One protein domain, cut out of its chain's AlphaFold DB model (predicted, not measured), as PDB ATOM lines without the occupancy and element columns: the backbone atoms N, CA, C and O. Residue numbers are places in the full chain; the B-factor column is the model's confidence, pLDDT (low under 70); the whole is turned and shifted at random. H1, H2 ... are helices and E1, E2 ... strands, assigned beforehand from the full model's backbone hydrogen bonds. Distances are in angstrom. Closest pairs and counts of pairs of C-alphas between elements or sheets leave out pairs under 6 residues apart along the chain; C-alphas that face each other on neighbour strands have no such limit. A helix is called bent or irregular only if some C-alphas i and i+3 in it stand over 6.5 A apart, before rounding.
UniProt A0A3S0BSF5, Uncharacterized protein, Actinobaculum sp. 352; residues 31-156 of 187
ATOM      1  N   PHE A  31     331.269 408.899 321.014       59.81
ATOM      2  CA  PHE A  31     330.554 410.064 321.502       59.81
ATOM      3  C   PHE A  31     330.535 410.169 323.021       59.81
ATOM      4  O   PHE A  31     329.825 409.405 323.676       59.81
ATOM      5  N   PRO A  32     331.183 411.192 323.587       56.62
ATOM      6  CA  PRO A  32     331.139 411.419 325.021       56.62
ATOM      7  C   PRO A  32     329.823 412.031 325.539       56.62
ATOM      8  O   PRO A  32     329.762 412.286 326.731       56.62
ATOM      9  N   HIS A  33     328.791 412.279 324.709       67.19
ATOM     10  CA  HIS A  33     327.639 413.107 325.127       67.19
ATOM     11  C   HIS A  33     326.234 412.587 324.795       67.19
ATOM     12  O   HIS A  33     325.276 413.140 325.321       67.19
ATOM     13  N   TYR A  34     326.042 411.568 323.947       77.69
ATOM     14  CA  TYR A  34     324.671 411.167 323.569       77.69
ATOM     15  C   TYR A  34     323.888 410.565 324.752       77.69
ATOM     16  O   TYR A  34     322.694 410.821 324.876       77.69
ATOM     17  N   GLU A  35     324.566 409.835 325.647       81.06
ATOM     18  CA  GLU A  35     323.977 409.321 326.894       81.06
ATOM     19  C   GLU A  35     323.641 410.463 327.862       81.06
ATOM     20  O   GLU A  35     322.577 410.444 328.474       81.06
ATOM     21  N   ASP A  36     324.497 411.487 327.950       85.62
ATOM     22  CA  ASP A  36     324.249 412.682 328.771       85.62
ATOM     23  C   ASP A  36     323.068 413.504 328.224       85.62
ATOM     24  O   ASP A  36     322.204 413.938 328.986       85.62
ATOM     25  N   ILE A  37     322.982 413.673 326.898       88.31
ATOM     26  CA  ILE A  37     321.853 414.324 326.217       88.31
ATOM     27  C   ILE A  37     320.570 413.533 326.468       88.31
ATOM     28  O   ILE A  37     319.560 414.119 326.848       88.31
ATOM     29  N   ALA A  38     320.602 412.211 326.289       87.62
ATOM     30  CA  ALA A  38     319.463 411.342 326.557       87.62
ATOM     31  C   ALA A  38     319.005 411.452 328.018       87.62
ATOM     32  O   ALA A  38     317.820 411.646 328.268       87.62
ATOM     33  N   HIS A  39     319.935 411.419 328.974       88.88
ATOM     34  CA  HIS A  39     319.630 411.597 330.390       88.88
ATOM     35  C   HIS A  39     319.005 412.970 330.676       88.88
ATOM     36  O   HIS A  39     317.998 413.058 331.369       88.88
ATOM     37  N   ALA A  40     319.557 414.051 330.120       90.25
ATOM     38  CA  ALA A  40     319.010 415.396 330.293       90.25
ATOM     39  C   ALA A  40     317.602 415.549 329.686       90.25
ATOM     40  O   ALA A  40     316.786 416.317 330.200       90.25
ATOM     41  N   ILE A  41     317.311 414.828 328.600       89.44
ATOM     42  CA  ILE A  41     315.976 414.770 327.991       89.44
ATOM     43  C   ILE A  41     315.004 413.982 328.881       89.44
ATOM     44  O   ILE A  41     313.870 414.420 329.054       89.44
ATOM     45  N   ASP A  42     315.437 412.863 329.463       87.75
ATOM     46  CA  ASP A  42     314.621 412.020 330.356       87.75
ATOM     47  C   ASP A  42     314.240 412.740 331.669       87.75
ATOM     48  O   ASP A  42     313.215 412.460 332.281       87.75
ATOM     49  N   GLU A  43     315.013 413.753 332.077       89.81
ATOM     50  CA  GLU A  43     314.677 414.648 333.199       89.81
ATOM     51  C   GLU A  43     313.577 415.685 332.873       89.81
ATOM     52  O   GLU A  43     313.211 416.516 333.716       89.81
ATOM     53  N   ILE A  44     313.049 415.707 331.645       88.12
ATOM     54  CA  ILE A  44     311.946 416.592 331.263       88.12
ATOM     55  C   ILE A  44     310.612 415.925 331.614       88.12
ATOM     56  O   ILE A  44     310.186 414.976 330.965       88.12
ATOM     57  N   ASP A  45     309.905 416.492 332.597       86.44
ATOM     58  CA  ASP A  45     308.585 416.017 333.032       86.44
ATOM     59  C   ASP A  45     307.629 415.712 331.861       86.44
ATOM     60  O   ASP A  45     307.193 416.601 331.121       86.44
ATOM     61  N   GLY A  46     307.226 414.444 331.755       82.06
ATOM     62  CA  GLY A  46     306.256 413.963 330.770       82.06
ATOM     63  C   GLY A  46     306.854 413.502 329.440       82.06
ATOM     64  O   GLY A  46     306.077 413.162 328.539       82.06
ATOM     65  N   LEU A  47     308.181 413.481 329.319       83.88
ATOM     66  CA  LEU A  47     308.921 412.791 328.266       83.88
ATOM     67  C   LEU A  47     309.617 411.565 328.856       83.88
ATOM     68  O   LEU A  47     310.046 411.602 330.000       83.88
ATOM     69  N   ASP A  48     309.722 410.506 328.057       82.69
ATOM     70  CA  ASP A  48     310.492 409.308 328.386       82.69
ATOM     71  C   ASP A  48     311.457 409.005 327.229       82.69
ATOM     72  O   ASP A  48     311.035 408.895 326.065       82.69
ATOM     73  N   VAL A  49     312.742 408.824 327.545       83.12
ATOM     74  CA  VAL A  49     313.718 408.233 326.621       83.12
ATOM     75  C   VAL A  49     313.688 406.722 326.806       83.12
ATOM     76  O   VAL A  49     314.232 406.172 327.759       83.12
ATOM     77  N   PHE A  50     313.027 406.022 325.887       77.94
ATOM     78  CA  PHE A  50     312.769 404.586 326.052       77.94
ATOM     79  C   PHE A  50     313.746 403.693 325.285       77.94
ATOM     80  O   PHE A  50     313.822 402.496 325.562       77.94
ATOM     81  N   ASP A  51     314.457 404.244 324.303       75.94
ATOM     82  CA  ASP A  51     315.421 403.501 323.502       75.94
ATOM     83  C   ASP A  51     316.477 404.448 322.914       75.94
ATOM     84  O   ASP A  51     316.198 405.597 322.557       75.94
ATOM     85  N   MET A  52     317.699 403.937 322.815       75.75
ATOM     86  CA  MET A  52     318.827 404.603 322.179       75.75
ATOM     87  C   MET A  52     319.412 403.636 321.164       75.75
ATOM     88  O   MET A  52     319.893 402.557 321.520       75.75
ATOM     89  N   TYR A  53     319.377 404.018 319.892       71.12
ATOM     90  CA  TYR A  53     319.951 403.204 318.835       71.12
ATOM     91  C   TYR A  53     321.301 403.765 318.415       71.12
ATOM     92  O   TYR A  53     321.395 404.864 317.866       71.12
ATOM     93  N   SER A  54     322.337 402.949 318.617       63.91
ATOM     94  CA  SER A  54     323.645 403.204 318.038       63.91
ATOM     95  C   SER A  54     323.798 402.469 316.723       63.91
ATOM     96  O   SER A  54     323.868 401.231 316.674       63.91
ATOM     97  N   SER A  55     323.933 403.234 315.641       55.59
ATOM     98  CA  SER A  55     324.244 402.662 314.332       55.59
ATOM     99  C   SER A  55     325.620 401.986 314.265       55.59
ATOM    100  O   SER A  55     325.931 401.357 313.263       55.59
ATOM    101  N   TYR A  56     326.431 401.996 315.332       48.12
ATOM    102  CA  TYR A  56     327.601 401.116 315.459       48.12
ATOM    103  C   TYR A  56     327.241 399.632 315.242       48.12
ATOM    104  O   TYR A  56     328.065 398.835 314.798       48.12
ATOM    105  N   THR A  57     325.989 399.252 315.519       46.03
ATOM    106  CA  THR A  57     325.489 397.878 315.352       46.03
ATOM    107  C   THR A  57     324.949 397.564 313.950       46.03
ATOM    108  O   THR A  57     324.793 396.390 313.611       46.03
ATOM    109  N   GLY A  58     324.699 398.578 313.115       44.72
ATOM    110  CA  GLY A  58     324.174 398.440 311.756       44.72
ATOM    111  C   GLY A  58     324.993 399.285 310.789       44.72
ATOM    112  O   GLY A  58     324.920 400.499 310.835       44.72
ATOM    113  N   LEU A  59     325.758 398.624 309.920       46.34
ATOM    114  CA  LEU A  59     326.840 399.103 309.031       46.34
ATOM    115  C   LEU A  59     326.584 400.335 308.112       46.34
ATOM    116  O   LEU A  59     327.292 400.483 307.120       46.34
ATOM    117  N   VAL A  60     325.580 401.186 308.342       51.31
ATOM    118  CA  VAL A  60     324.980 402.020 307.284       51.31
ATOM    119  C   VAL A  60     324.750 403.492 307.667       51.31
ATOM    120  O   VAL A  60     324.262 404.246 306.823       51.31
ATOM    121  N   SER A  61     325.086 403.944 308.884       57.25
ATOM    122  CA  SER A  61     324.847 405.353 309.246       57.25
ATOM    123  C   SER A  61     325.782 405.973 310.291       57.25
ATOM    124  O   SER A  61     326.348 405.274 311.133       57.25
ATOM    125  N   SER A  62     325.915 407.307 310.247       67.12
ATOM    126  CA  SER A  62     326.798 408.136 311.096       67.12
ATOM    127  C   SER A  62     326.053 408.946 312.166       67.12
ATOM    128  O   SER A  62     326.356 410.120 312.393       67.12
ATOM    129  N   PHE A  63     325.107 408.335 312.877       75.00
ATOM    130  CA  PHE A  63     324.401 409.018 313.961       75.00
ATOM    131  C   PHE A  63     324.091 408.102 315.148       75.00
ATOM    132  O   PHE A  63     324.116 406.875 315.040       75.00
ATOM    133  N   GLU A  64     323.779 408.725 316.277       80.75
ATOM    134  CA  GLU A  64     323.070 408.110 317.399       80.75
ATOM    135  C   GLU A  64     321.606 408.574 317.360       80.75
ATOM    136  O   GLU A  64     321.339 409.765 317.179       80.75
ATOM    137  N   GLU A  65     320.656 407.646 317.492       82.94
ATOM    138  CA  GLU A  65     319.229 407.959 317.616       82.94
ATOM    139  C   GLU A  65     318.816 407.936 319.083       82.94
ATOM    140  O   GLU A  65     318.932 406.903 319.745       82.94
ATOM    141  N   ILE A  66     318.255 409.039 319.565       86.38
ATOM    142  CA  ILE A  66     317.580 409.109 320.859       86.38
ATOM    143  C   ILE A  66     316.081 409.115 320.582       86.38
ATOM    144  O   ILE A  66     315.562 410.067 319.993       86.38
ATOM    145  N   LYS A  67     315.384 408.047 320.982       87.12
ATOM    146  CA  LYS A  67     313.945 407.895 320.751       87.12
ATOM    147  C   LYS A  67     313.174 408.402 321.961       87.12
ATOM    148  O   LYS A  67     313.334 407.904 323.074       87.12
ATOM    149  N   ILE A  68     312.317 409.383 321.716       86.12
ATOM    150  CA  ILE A  68     311.579 410.115 322.740       86.12
ATOM    151  C   ILE A  68     310.094 409.852 322.539       86.12
ATOM    152  O   ILE A  68     309.532 410.093 321.466       86.12
ATOM    153  N   ALA A  69     309.440 409.371 323.586       79.62
ATOM    154  CA  ALA A  69     307.998 409.211 323.624       79.62
ATOM    155  C   ALA A  69     307.403 410.094 324.720       79.62
ATOM    156  O   ALA A  69     308.056 410.433 325.704       79.62
ATOM    157  N   ARG A  70     306.126 410.449 324.565       73.75
ATOM    158  CA  ARG A  70     305.354 410.961 325.697       73.75
ATOM    159  C   ARG A  70     304.918 409.772 326.542       73.75
ATOM    160  O   ARG A  70     304.464 408.773 325.984       73.75
ATOM    161  N   THR A  71     304.966 409.896 327.861       68.88
ATOM    162  CA  THR A  71     304.518 408.827 328.758       68.88
ATOM    163  C   THR A  71     303.119 408.324 328.384       68.88
ATOM    164  O   THR A  71     302.164 409.101 328.285       68.88
ATOM    165  N   GLY A  72     302.993 407.008 328.179       61.78
ATOM    166  CA  GLY A  72     301.721 406.342 327.886       61.78
ATOM    167  C   GLY A  72     301.317 406.240 326.407       61.78
ATOM    168  O   GLY A  72     300.155 405.940 326.142       61.78
ATOM    169  N   THR A  73     302.222 406.450 325.442       76.06
ATOM    170  CA  THR A  73     301.948 406.255 323.994       76.06
ATOM    171  C   THR A  73     302.013 404.795 323.517       76.06
ATOM    172  O   THR A  73     301.929 404.529 322.318       76.06
ATOM    173  N   GLU A  74     302.136 403.832 324.429       85.31
ATOM    174  CA  GLU A  74     302.178 402.401 324.114       85.31
ATOM    175  C   GLU A  74     300.788 401.799 323.873       85.31
ATOM    176  O   GLU A  74     299.842 402.031 324.630       85.31
ATOM    177  N   TYR A  75     300.671 400.938 322.860       88.94
ATOM    178  CA  TYR A  75     299.469 400.135 322.634       88.94
ATOM    179  C   TYR A  75     299.782 398.763 322.038       88.94
ATOM    180  O   TYR A  75     300.845 398.536 321.473       88.94
ATOM    181  N   VAL A  76     298.841 397.821 322.159       90.38
ATOM    182  CA  VAL A  76     298.996 396.451 321.646       90.38
ATOM    183  C   VAL A  76     298.133 396.232 320.408       90.38
ATOM    184  O   VAL A  76     296.924 396.467 320.444       90.38
ATOM    185  N   ARG A  77     298.731 395.720 319.328       90.88
ATOM    186  CA  ARG A  77     298.021 395.293 318.112       90.88
ATOM    187  C   ARG A  77     298.746 394.123 317.450       90.88
ATOM    188  O   ARG A  77     299.966 394.103 317.394       90.88
ATOM    189  N   ASP A  78     297.981 393.148 316.956       88.62
ATOM    190  CA  ASP A  78     298.465 392.005 316.162       88.62
ATOM    191  C   ASP A  78     299.633 391.217 316.789       88.62
ATOM    192  O   ASP A  78     300.481 390.667 316.093       88.62
ATOM    193  N   GLY A  79     299.672 391.141 318.124       88.81
ATOM    194  CA  GLY A  79     300.749 390.466 318.852       88.81
ATOM    195  C   GLY A  79     302.036 391.286 318.969       88.81
ATOM    196  O   GLY A  79     303.083 390.702 319.225       88.81
ATOM    197  N   TYR A  80     301.966 392.609 318.810       88.44
ATOM    198  CA  TYR A  80     303.066 393.549 319.019       88.44
ATOM    199  C   TYR A  80     302.698 394.593 320.076       88.44
ATOM    200  O   TYR A  80     301.540 395.011 320.156       88.44
ATOM    201  N   VAL A  81     303.688 395.018 320.861       89.19
ATOM    202  CA  VAL A  81     303.685 396.306 321.556       89.19
ATOM    203  C   VAL A  81     304.164 397.343 320.552       89.19
ATOM    204  O   VAL A  81     305.216 397.183 319.939       89.19
ATOM    205  N   ILE A  82     303.367 398.380 320.354       86.56
ATOM    206  CA  ILE A  82     303.626 399.446 319.402       86.56
ATOM    207  C   ILE A  82     303.846 400.733 320.174       86.56
ATOM    208  O   ILE A  82     303.073 401.061 321.078       86.56
ATOM    209  N   ARG A  83     304.901 401.450 319.797       86.06
ATOM    210  CA  ARG A  83     305.253 402.764 320.332       86.06
ATOM    211  C   ARG A  83     305.325 403.764 319.207       86.06
ATOM    212  O   ARG A  83     306.106 403.567 318.279       86.06
ATOM    213  N   ASP A  84     304.563 404.839 319.338       84.19
ATOM    214  CA  ASP A  84     304.761 406.033 318.527       84.19
ATOM    215  C   ASP A  84     305.708 406.988 319.262       84.19
ATOM    216  O   ASP A  84     305.541 407.250 320.459       84.19
ATOM    217  N   TYR A  85     306.712 407.482 318.543       84.62
ATOM    218  CA  TYR A  85     307.795 408.291 319.089       84.62
ATOM    219  C   TYR A  85     308.274 409.360 318.102       84.62
ATOM    220  O   TYR A  85     307.913 409.369 316.924       84.62
ATOM    221  N   ALA A  86     309.076 410.287 318.602       87.00
ATOM    222  CA  ALA A  86     309.890 411.196 317.809       87.00
ATOM    223  C   ALA A  86     311.366 410.920 318.106       87.00
ATOM    224  O   ALA A  86     311.676 410.321 319.138       87.00
ATOM    225  N   SER A  87     312.266 411.358 317.230       87.31
ATOM    226  CA  SER A  87     313.696 411.126 317.437       87.31
ATOM    227  C   SER A  87     314.506 412.407 317.403       87.31
ATOM    228  O   SER A  87     314.206 413.356 316.673       87.31
ATOM    229  N   VAL A  88     315.575 412.387 318.192       89.19
ATOM    230  CA  VAL A  88     316.719 413.281 318.054       89.19
ATOM    231  C   VAL A  88     317.852 412.462 317.458       89.19
ATOM    232  O   VAL A  88     318.267 411.454 318.028       89.19
ATOM    233  N   LEU A  89     318.332 412.882 316.296       87.19
ATOM    234  CA  LEU A  89     319.428 412.243 315.582       87.19
ATOM    235  C   LEU A  89     320.682 413.083 315.781       87.19
ATOM    236  O   LEU A  89     320.682 414.256 315.421       87.19
ATOM    237  N   VAL A  90     321.740 412.499 316.335       83.19
ATOM    238  CA  VAL A  90     322.985 413.202 316.675       83.19
ATOM    239  C   VAL A  90     324.126 412.676 315.804       83.19
ATOM    240  O   VAL A  90     324.434 411.489 315.848       83.19
ATOM    241  N   CYS A  91     324.749 413.535 314.994       77.12
ATOM    242  CA  CYS A  91     325.783 413.144 314.025       77.12
ATOM    243  C   CYS A  91     327.138 412.841 314.660       77.12
ATOM    244  O   CYS A  91     327.567 413.580 315.541       77.12
ATOM    245  N   ARG A  92     327.855 411.823 314.150       70.12
ATOM    246  CA  ARG A  92     329.207 411.469 314.641       70.12
ATOM    247  C   ARG A  92     330.311 412.377 314.156       70.12
ATOM    248  O   ARG A  92     331.296 412.568 314.857       70.12
ATOM    249  N   ILE A  93     330.158 412.887 312.944       63.75
ATOM    250  CA  ILE A  93     331.250 413.520 312.206       63.75
ATOM    251  C   ILE A  93     331.212 415.042 312.397       63.75
ATOM    252  O   ILE A  93     332.248 415.693 312.502       63.75
ATOM    253  N   ALA A  94     330.013 415.614 312.516       67.69
ATOM    254  CA  ALA A  94     329.795 417.038 312.745       67.69
ATOM    255  C   ALA A  94     328.946 417.256 314.008       67.69
ATOM    256  O   ALA A  94     328.110 416.415 314.315       67.69
ATOM    257  N   PRO A  95     329.070 418.386 314.727       77.69
ATOM    258  CA  PRO A  95     328.202 418.708 315.859       77.69
ATOM    259  C   PRO A  95     326.819 419.171 315.368       77.69
ATOM    260  O   PRO A  95     326.398 420.302 315.597       77.69
ATOM    261  N   ILE A  96     326.124 418.312 314.624       83.44
ATOM    262  CA  ILE A  96     324.816 418.577 314.026       83.44
ATOM    263  C   ILE A  96     323.813 417.577 314.596       83.44
ATOM    264  O   ILE A  96     324.083 416.376 314.635       83.44
ATOM    265  N   ALA A  97     322.654 418.078 315.008       88.94
ATOM    266  CA  ALA A  97     321.511 417.283 315.418       88.94
ATOM    267  C   ALA A  97     320.295 417.575 314.531       88.94
ATOM    268  O   ALA A  97     320.133 418.688 314.036       88.94
ATOM    269  N   ALA A  98     319.422 416.591 314.346       90.19
ATOM    270  CA  ALA A  98     318.188 416.733 313.586       90.19
ATOM    271  C   ALA A  98     317.003 416.161 314.368       90.19
ATOM    272  O   ALA A  98     317.115 415.104 314.989       90.19
ATOM    273  N   PHE A  99     315.862 416.845 314.315       90.56
ATOM    274  CA  PHE A  99     314.615 416.350 314.890       90.56
ATOM    275  C   PHE A  99     313.766 415.683 313.822       90.56
ATOM    276  O   PHE A  99     313.560 416.254 312.748       90.56
ATOM    277  N   THR A 100     313.203 414.526 314.144       89.00
ATOM    278  CA  THR A 100     312.274 413.816 313.265       89.00
ATOM    279  C   THR A 100     310.966 413.522 313.976       89.00
ATOM    280  O   THR A 100     310.926 413.098 315.133       89.00
ATOM    281  N   ALA A 101     309.864 413.780 313.279       85.81
ATOM    282  CA  ALA A 101     308.528 413.504 313.775       85.81
ATOM    283  C   ALA A 101     308.050 412.118 313.338       85.81
ATOM    284  O   ALA A 101     308.269 411.707 312.202       85.81
ATOM    285  N   GLY A 102     307.287 411.456 314.212       76.94
ATOM    286  CA  GLY A 102     306.378 410.381 313.811       76.94
ATOM    287  C   GLY A 102     307.065 409.095 313.364       76.94
ATOM    288  O   GLY A 102     306.907 408.658 312.226       76.94
ATOM    289  N   HIS A 103     307.746 408.445 314.294       80.94
ATOM    290  CA  HIS A 103     308.222 407.085 314.135       80.94
ATOM    291  C   HIS A 103     307.321 406.098 314.858       80.94
ATOM    292  O   HIS A 103     306.756 406.402 315.907       80.94
ATOM    293  N   THR A 104     307.258 404.880 314.329       83.00
ATOM    294  CA  THR A 104     306.581 403.774 314.996       83.00
ATOM    295  C   THR A 104     307.549 402.610 315.150       83.00
ATOM    296  O   THR A 104     308.119 402.135 314.164       83.00
ATOM    297  N   CYS A 105     307.713 402.144 316.387       82.38
ATOM    298  CA  CYS A 105     308.432 400.921 316.715       82.38
ATOM    299  C   CYS A 105     307.418 399.827 317.016       82.38
ATOM    300  O   CYS A 105     306.405 400.070 317.677       82.38
ATOM    301  N   TRP A 106     307.706 398.628 316.537       85.81
ATOM    302  CA  TRP A 106     306.900 397.443 316.757       85.81
ATOM    303  C   TRP A 106     307.768 396.375 317.389       85.81
ATOM    304  O   TRP A 106     308.649 395.839 316.724       85.81
ATOM    305  N   ASP A 107     307.462 396.015 318.627       85.25
ATOM    306  CA  ASP A 107     308.140 394.945 319.350       85.25
ATOM    307  C   ASP A 107     307.199 393.763 319.521       85.25
ATOM    308  O   ASP A 107     306.085 393.895 320.032       85.25
ATOM    309  N   ARG A 108     307.621 392.584 319.072       86.00
ATOM    310  CA  ARG A 108     306.777 391.394 319.125       86.00
ATOM    311  C   ARG A 108     306.541 390.973 320.576       86.00
ATOM    312  O   ARG A 108     307.468 390.836 321.368       86.00
ATOM    313  N   ILE A 109     305.282 390.717 320.925       84.38
ATOM    314  CA  ILE A 109     304.898 390.169 322.227       84.38
ATOM    315  C   ILE A 109     305.259 388.683 322.239       84.38
ATOM    316  O   ILE A 109     304.665 387.880 321.517       84.38
ATOM    317  N   GLY A 110     306.216 388.305 323.087       84.81
ATOM    318  CA  GLY A 110     306.689 386.928 323.216       84.81
ATOM    319  C   GLY A 110     308.051 386.712 322.557       84.81
ATOM    320  O   GLY A 110     309.062 387.127 323.114       84.81
ATOM    321  N   GLU A 111     308.090 385.986 321.435       69.81
ATOM    322  CA  GLU A 111     309.335 385.669 320.711       69.81
ATOM    323  C   GLU A 111     310.117 386.931 320.313       69.81
ATOM    324  O   GLU A 111     309.518 387.957 320.000       69.81
ATOM    325  N   TYR A 112     311.451 386.829 320.251       68.50
ATOM    326  CA  TYR A 112     312.326 387.918 319.809       68.50
ATOM    327  C   TYR A 112     311.949 388.433 318.412       68.50
ATOM    328  O   TYR A 112     311.709 387.649 317.489       68.50
ATOM    329  N   GLY A 113     311.963 389.754 318.252       67.62
ATOM    330  CA  GLY A 113     311.781 390.431 316.974       67.62
ATOM    331  C   GLY A 113     311.137 391.800 317.154       67.62
ATOM    332  O   GLY A 113     310.222 391.959 317.958       67.62
ATOM    333  N   GLY A 114     311.599 392.768 316.378       73.31
ATOM    334  CA  GLY A 114     311.005 394.091 316.304       73.31
ATOM    335  C   GLY A 114     311.469 394.824 315.054       73.31
ATOM    336  O   GLY A 114     312.412 394.386 314.390       73.31
ATOM    337  N   PHE A 115     310.774 395.896 314.695       72.44
ATOM    338  CA  PHE A 115     311.172 396.766 313.594       72.44
ATOM    339  C   PHE A 115     310.733 398.208 313.841       72.44
ATOM    340  O   PHE A 115     309.684 398.473 314.431       72.44
ATOM    341  N   SER A 116     311.529 399.139 313.330       71.44
ATOM    342  CA  SER A 116     311.212 400.561 313.275       71.44
ATOM    343  C   SER A 116     311.510 401.091 311.879       71.44
ATOM    344  O   SER A 116     312.384 400.576 311.179       71.44
ATOM    345  N   ASN A 117     310.783 402.127 311.471       71.75
ATOM    346  CA  ASN A 117     311.105 402.840 310.240       71.75
ATOM    347  C   ASN A 117     312.315 403.745 310.475       71.75
ATOM    348  O   ASN A 117     312.376 404.449 311.488       71.75
ATOM    349  N   ALA A 118     313.248 403.732 309.526       69.50
ATOM    350  CA  ALA A 118     314.301 404.734 309.477       69.50
ATOM    351  C   ALA A 118     313.681 406.122 309.222       69.50
ATOM    352  O   ALA A 118     312.683 406.209 308.496       69.50
ATOM    353  N   PRO A 119     314.235 407.192 309.810       77.56
ATOM    354  CA  PRO A 119     313.839 408.549 309.458       77.56
ATOM    355  C   PRO A 119     314.211 408.866 308.010       77.56
ATOM    356  O   PRO A 119     315.222 408.384 307.503       77.56
ATOM    357  N   ASP A 120     313.422 409.734 307.382       84.06
ATOM    358  CA  ASP A 120     313.740 410.355 306.099       84.06
ATOM    359  C   ASP A 120     313.717 411.889 306.215       84.06
ATOM    360  O   ASP A 120     313.286 412.464 307.220       84.06
ATOM    361  N   SER A 121     314.175 412.572 305.167       87.38
ATOM    362  CA  SER A 121     314.226 414.037 305.134       87.38
ATOM    363  C   SER A 121     312.844 414.705 305.190       87.38
ATOM    364  O   SER A 121     312.716 415.849 305.641       87.38
ATOM    365  N   ALA A 122     311.775 414.019 304.774       89.50
ATOM    366  CA  ALA A 122     310.421 414.554 304.863       89.50
ATOM    367  C   ALA A 122     309.942 414.610 306.323       89.50
ATOM    368  O   ALA A 122     309.266 415.578 306.690       89.50
ATOM    369  N   ALA A 123     310.365 413.651 307.153       89.31
ATOM    370  CA  ALA A 123     310.060 413.570 308.580       89.31
ATOM    371  C   ALA A 123     310.754 414.642 309.445       89.31
ATOM    372  O   ALA A 123     310.406 414.785 310.619       89.31
ATOM    373  N   LEU A 124     311.700 415.417 308.897       91.56
ATOM    374  CA  LEU A 124     312.397 416.474 309.637       91.56
ATOM    375  C   LEU A 124     311.451 417.573 310.130       91.56
ATOM    376  O   LEU A 124     310.626 418.098 309.380       91.56
ATOM    377  N   VAL A 125     311.606 418.010 311.374       90.31
ATOM    378  CA  VAL A 125     310.790 419.088 311.950       90.31
ATOM    379  C   VAL A 125     311.648 420.120 312.661       90.31
ATOM    380  O   VAL A 125     312.719 419.811 313.160       90.31
ATOM    381  N   ALA A 126     311.192 421.371 312.658       83.56
ATOM    382  CA  ALA A 126     311.929 422.460 313.302       83.56
ATOM    383  C   ALA A 126     311.627 422.493 314.802       83.56
ATOM    384  O   ALA A 126     312.487 422.810 315.614       83.56
ATOM    385  N   GLU A 127     310.386 422.156 315.150       75.06
ATOM    386  CA  GLU A 127     309.836 422.218 316.495       75.06
ATOM    387  C   GLU A 127     308.773 421.134 316.631       75.06
ATOM    388  O   GLU A 127     308.110 420.766 315.652       75.06
ATOM    389  N   HIS A 128     308.576 420.643 317.851       70.19
ATOM    390  CA  HIS A 128     307.576 419.627 318.115       70.19
ATOM    391  C   HIS A 128     306.752 419.988 319.358       70.19
ATOM    392  O   HIS A 128     307.313 420.424 320.359       70.19
ATOM    393  N   PRO A 129     305.425 419.756 319.360       64.06
ATOM    394  CA  PRO A 129     304.557 420.042 320.510       64.06
ATOM    395  C   PRO A 129     304.899 419.319 321.824       64.06
ATOM    396  O   PRO A 129     304.267 419.618 322.836       64.06
ATOM    397  N   TRP A 130     305.825 418.354 321.827       70.81
ATOM    398  CA  TRP A 130     306.300 417.703 323.052       70.81
ATOM    399  C   TRP A 130     307.441 418.454 323.743       70.81
ATOM    400  O   TRP A 130     307.697 418.174 324.907       70.81
ATOM    401  N   ASP A 131     308.045 419.450 323.091       78.31
ATOM    402  CA  ASP A 131     309.008 420.362 323.713       78.31
ATOM    403  C   ASP A 131     308.596 421.835 323.523       78.31
ATOM    404  O   ASP A 131     309.279 422.607 322.848       78.31
ATOM    405  N   PRO A 132     307.439 422.246 324.076       71.94
ATOM    406  CA  PRO A 132     306.907 423.596 323.881       71.94
ATOM    407  C   PRO A 132     307.768 424.688 324.529       71.94
ATOM    408  O   PRO A 132     307.656 425.854 324.162       71.94
ATOM    409  N   ASP A 133     308.610 424.311 325.489       83.38
ATOM    410  CA  ASP A 133     309.494 425.219 326.215       83.38
ATOM    411  C   ASP A 133     310.911 425.254 325.611       83.38
ATOM    412  O   ASP A 133     311.798 425.894 326.176       83.38
ATOM    413  N   HIS A 134     311.128 424.585 324.469       83.44
ATOM    414  CA  HIS A 134     312.412 424.495 323.764       83.44
ATOM    415  C   HIS A 134     313.577 424.017 324.653       83.44
ATOM    416  O   HIS A 134     314.722 424.453 324.494       83.44
ATOM    417  N   ARG A 135     313.306 423.106 325.595       89.50
ATOM    418  CA  ARG A 135     314.322 422.559 326.502       89.50
ATOM    419  C   ARG A 135     315.310 421.665 325.764       89.50
ATOM    420  O   ARG A 135     316.489 421.679 326.093       89.50
ATOM    421  N   ILE A 136     314.865 420.916 324.763       89.44
ATOM    422  CA  ILE A 136     315.692 419.953 324.034       89.44
ATOM    423  C   ILE A 136     316.652 420.665 323.075       89.44
ATOM    424  O   ILE A 136     317.842 420.351 323.113       89.44
ATOM    425  N   PRO A 137     316.229 421.686 322.301       89.56
ATOM    426  CA  PRO A 137     317.151 422.593 321.634       89.56
ATOM    427  C   PRO A 137     318.208 423.192 322.566       89.56
ATOM    428  O   PRO A 137     319.379 423.229 322.194       89.56
ATOM    429  N   GLN A 138     317.827 423.618 323.778       89.56
ATOM    430  CA  GLN A 138     318.783 424.157 324.750       89.56
ATOM    431  C   GLN A 138     319.781 423.091 325.224       89.56
ATOM    432  O   GLN A 138     320.977 423.355 325.230       89.56
ATOM    433  N   ILE A 139     319.316 421.881 325.554       91.06
ATOM    434  CA  ILE A 139     320.184 420.755 325.934       91.06
ATOM    435  C   ILE A 139     321.196 420.462 324.825       91.06
ATOM    436  O   ILE A 139     322.387 420.337 325.101       91.06
ATOM    437  N   LEU A 140     320.746 420.377 323.570       89.38
ATOM    438  CA  LEU A 140     321.623 420.130 322.425       89.38
ATOM    439  C   LEU A 140     322.667 421.238 322.269       89.38
ATOM    440  O   LEU A 140     323.852 420.943 322.119       89.38
ATOM    441  N   HIS A 141     322.243 422.496 322.369       87.44
ATOM    442  CA  HIS A 141     323.140 423.646 322.324       87.44
ATOM    443  C   HIS A 141     324.184 423.612 323.454       87.44
ATOM    444  O   HIS A 141     325.366 423.833 323.197       87.44
ATOM    445  N   ASP A 142     323.782 423.288 324.685       87.25
ATOM    446  CA  ASP A 142     324.679 423.206 325.847       87.25
ATOM    447  C   ASP A 142     325.720 422.081 325.711       87.25
ATOM    448  O   ASP A 142     326.811 422.171 326.274       87.25
ATOM    449  N   HIS A 143     325.418 421.062 324.903       84.62
ATOM    450  CA  HIS A 143     326.347 419.993 324.517       84.62
ATOM    451  C   HIS A 143     327.087 420.282 323.198       84.62
ATOM    452  O   HIS A 143     327.752 419.402 322.651       84.62
ATOM    453  N   GLY A 144     326.997 421.511 322.683       83.50
ATOM    454  CA  GLY A 144     327.745 421.979 321.520       83.50
ATOM    455  C   GLY A 144     327.149 421.602 320.164       83.50
ATOM    456  O   GLY A 144     327.837 421.752 319.157       83.50
ATOM    457  N   PHE A 145     325.899 421.136 320.104       86.00
ATOM    458  CA  PHE A 145     325.240 420.767 318.851       86.00
ATOM    459  C   PHE A 145     324.488 421.938 318.217       86.00
ATOM    460  O   PHE A 145     323.767 422.691 318.869       86.00
ATOM    461  N   SER A 146     324.616 422.038 316.897       88.12
ATOM    462  CA  SER A 146     323.776 422.873 316.042       88.12
ATOM    463  C   SER A 146     322.591 422.064 315.529       88.12
ATOM    464  O   SER A 146     322.731 420.891 315.191       88.12
ATOM    465  N   ILE A 147     321.423 422.690 315.427       89.19
ATOM    466  CA  ILE A 147     320.225 422.034 314.898       89.19
ATOM    467  C   ILE A 147     320.193 422.217 313.381       89.19
ATOM    468  O   ILE A 147     320.275 423.339 312.881       89.19
ATOM    469  N   LEU A 148     320.066 421.110 312.651       90.12
ATOM    470  CA  LEU A 148     319.837 421.109 311.215       90.12
ATOM    471  C   LEU A 148     318.457 421.699 310.923       90.12
ATOM    472  O   LEU A 148     317.438 421.150 311.345       90.12
ATOM    473  N   ASP A 149     318.423 422.785 310.152       90.62
ATOM    474  CA  ASP A 149     317.168 423.320 309.635       90.62
ATOM    475  C   ASP A 149     316.513 422.272 308.709       90.62
ATOM    476  O   ASP A 149     317.140 421.832 307.738       90.62
ATOM    477  N   PRO A 150     315.254 421.871 308.954       92.12
ATOM    478  CA  PRO A 150     314.540 420.921 308.105       92.12
ATOM    479  C   PRO A 150     314.420 421.335 306.641       92.12
ATOM    480  O   PRO A 150     314.202 420.481 305.786       92.12
ATOM    481  N   GLN A 151     314.451 422.630 306.330       93.06
ATOM    482  CA  GLN A 151     314.466 423.105 304.951       93.06
ATOM    483  C   GLN A 151     315.797 422.750 304.298       93.06
ATOM    484  O   GLN A 151     315.778 422.108 303.254       93.06
ATOM    485  N   ILE A 152     316.914 423.047 304.968       91.06
ATOM    486  CA  ILE A 152     318.262 422.686 304.507       91.06
ATOM    487  C   ILE A 152     318.383 421.168 304.372       91.06
ATOM    488  O   ILE A 152     318.811 420.677 303.335       91.06
ATOM    489  N   GLY A 153     317.937 420.406 305.377       89.50
ATOM    490  CA  GLY A 153     317.980 418.943 305.349       89.50
ATOM    491  C   GLY A 153     317.236 418.319 304.161       89.50
ATOM    492  O   GLY A 153     317.599 417.230 303.731       89.50
ATOM    493  N   ARG A 154     316.233 419.007 303.601       92.44
ATOM    494  CA  ARG A 154     315.456 418.569 302.428       92.44
ATOM    495  C   ARG A 154     315.996 419.077 301.099       92.44
ATOM    496  O   ARG A 154     315.505 418.647 300.054       92.44
ATOM    497  N   GLU A 155     316.945 420.006 301.108       91.12
ATOM    498  CA  GLU A 155     317.556 420.474 299.872       91.12
ATOM    499  C   GLU A 155     318.257 419.311 299.184       91.12
ATOM    500  O   GLU A 155     318.922 418.497 299.823       91.12
ATOM    501  N   THR A 156     318.093 419.218 297.867       87.69
ATOM    502  CA  THR A 156     318.851 418.255 297.077       87.69
ATOM    503  C   THR A 156     320.320 418.649 297.101       87.69
ATOM    504  O   THR A 156     320.664 419.805 296.847       87.69
TER     505      THR A 156
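What this domain is: This is residues 31 to 156 of the 187 residues of an uncharacterized protein of Actinobaculum sp. 352 (UniProt A0A3S0BSF5). A strongly twisted sheet of six strands is built round two long, bent strands, E4 and E5, with E1 and E2 beside one half of E4 and the short E3 and E6 near the other end. H1 packs along E2 on one face, H2 sits beside H1, and the long link from E6, residues 117 to 134, passes over the face away from H1 and then round to H2. The printed part has 126 residues, with three named helices and six named strands; along the chain H1 comes first, then the strands E1 to E6, then H2 and H3; the class is mixed, helices and strands, and the sheet is branched, with the antiparallel neighbour pairs E1 and E2, E2 and E4, E3 and E4, E4 and E5, and E5 and E6. It is compact, with a radius of gyration of the C-alphas of 14.6 A and spans of 41 by 34 by 28 A.

Where its parts are: The longest strands are E4, residues 80 to 91, 30.4 A, and E5, residues 96 to 108, 33.0 A; C-alpha 80 is at (303.066, 393.549, 319.019). E4 bends by 63 degrees at residue 84, and E5 by 73 degrees at residue 101. E2 is residues 63 to 70, 22.5 A, and E1 is residues 47 to 54, 20.3 A, with a bend of 52 degrees at residue 50. E3 is residues 74 to 77 and E6 residues 114 to 116. H1, residues 34 to 42, is 12.2 A long and begins at (324.671, 411.167, 323.569). H2 is residues 135 to 142, 10.4 A, and H3 is residues 150 to 154, ending at (315.456, 418.569, 302.428).

How they stand to each other: E4 has E2, beside residues 85 to 91, and E3, beside residues 80 to 83, on one side, and E5 on the other side. E4 and E5 form a hairpin, with N 81 and O 107 within hydrogen-bond range at 2.8 A; between the neighbour strands E2 and E4, N 68 and O 86 are within hydrogen-bond range at 2.8 A. The hairpin of E3 and E4 has N 82 and O 75 at 2.8 A, that of E1 and E2 has N 48 and O 69 at 2.9 A, and that of E5 and E6 has N 106 and O 115 at 2.9 A. E3 to E6 make a meander, each strand the antiparallel neighbour of the one before. H1 is on the sheet over E2 at a height of 8.4 A, and runs along the strands, at 10 degrees to E2 on the local plane. H1 and H2 touch, closest at the C-alphas of Ile 41 and Ile 136, 6.5 A, with a shallow tilt of 30 degrees, opposite ways. H2 only grazes the sheet, with residues 136 to 141. H3 is not on the sheet, but only just, with 4 pairs of C-alphas within 10 A. In H1, H2 and H3 every O i to N i+4 pair is within hydrogen-bond range.

The domain as a whole: The C-alphas of Gly 110 and Thr 156, the two farthest apart, are 42.6 A apart. The printed part has no cut, and the link from E6 to H2, 18 residues, is long. Mean pLDDT of the printed part is 80.4; 21 residues are under 70, among them residues 54 to 62.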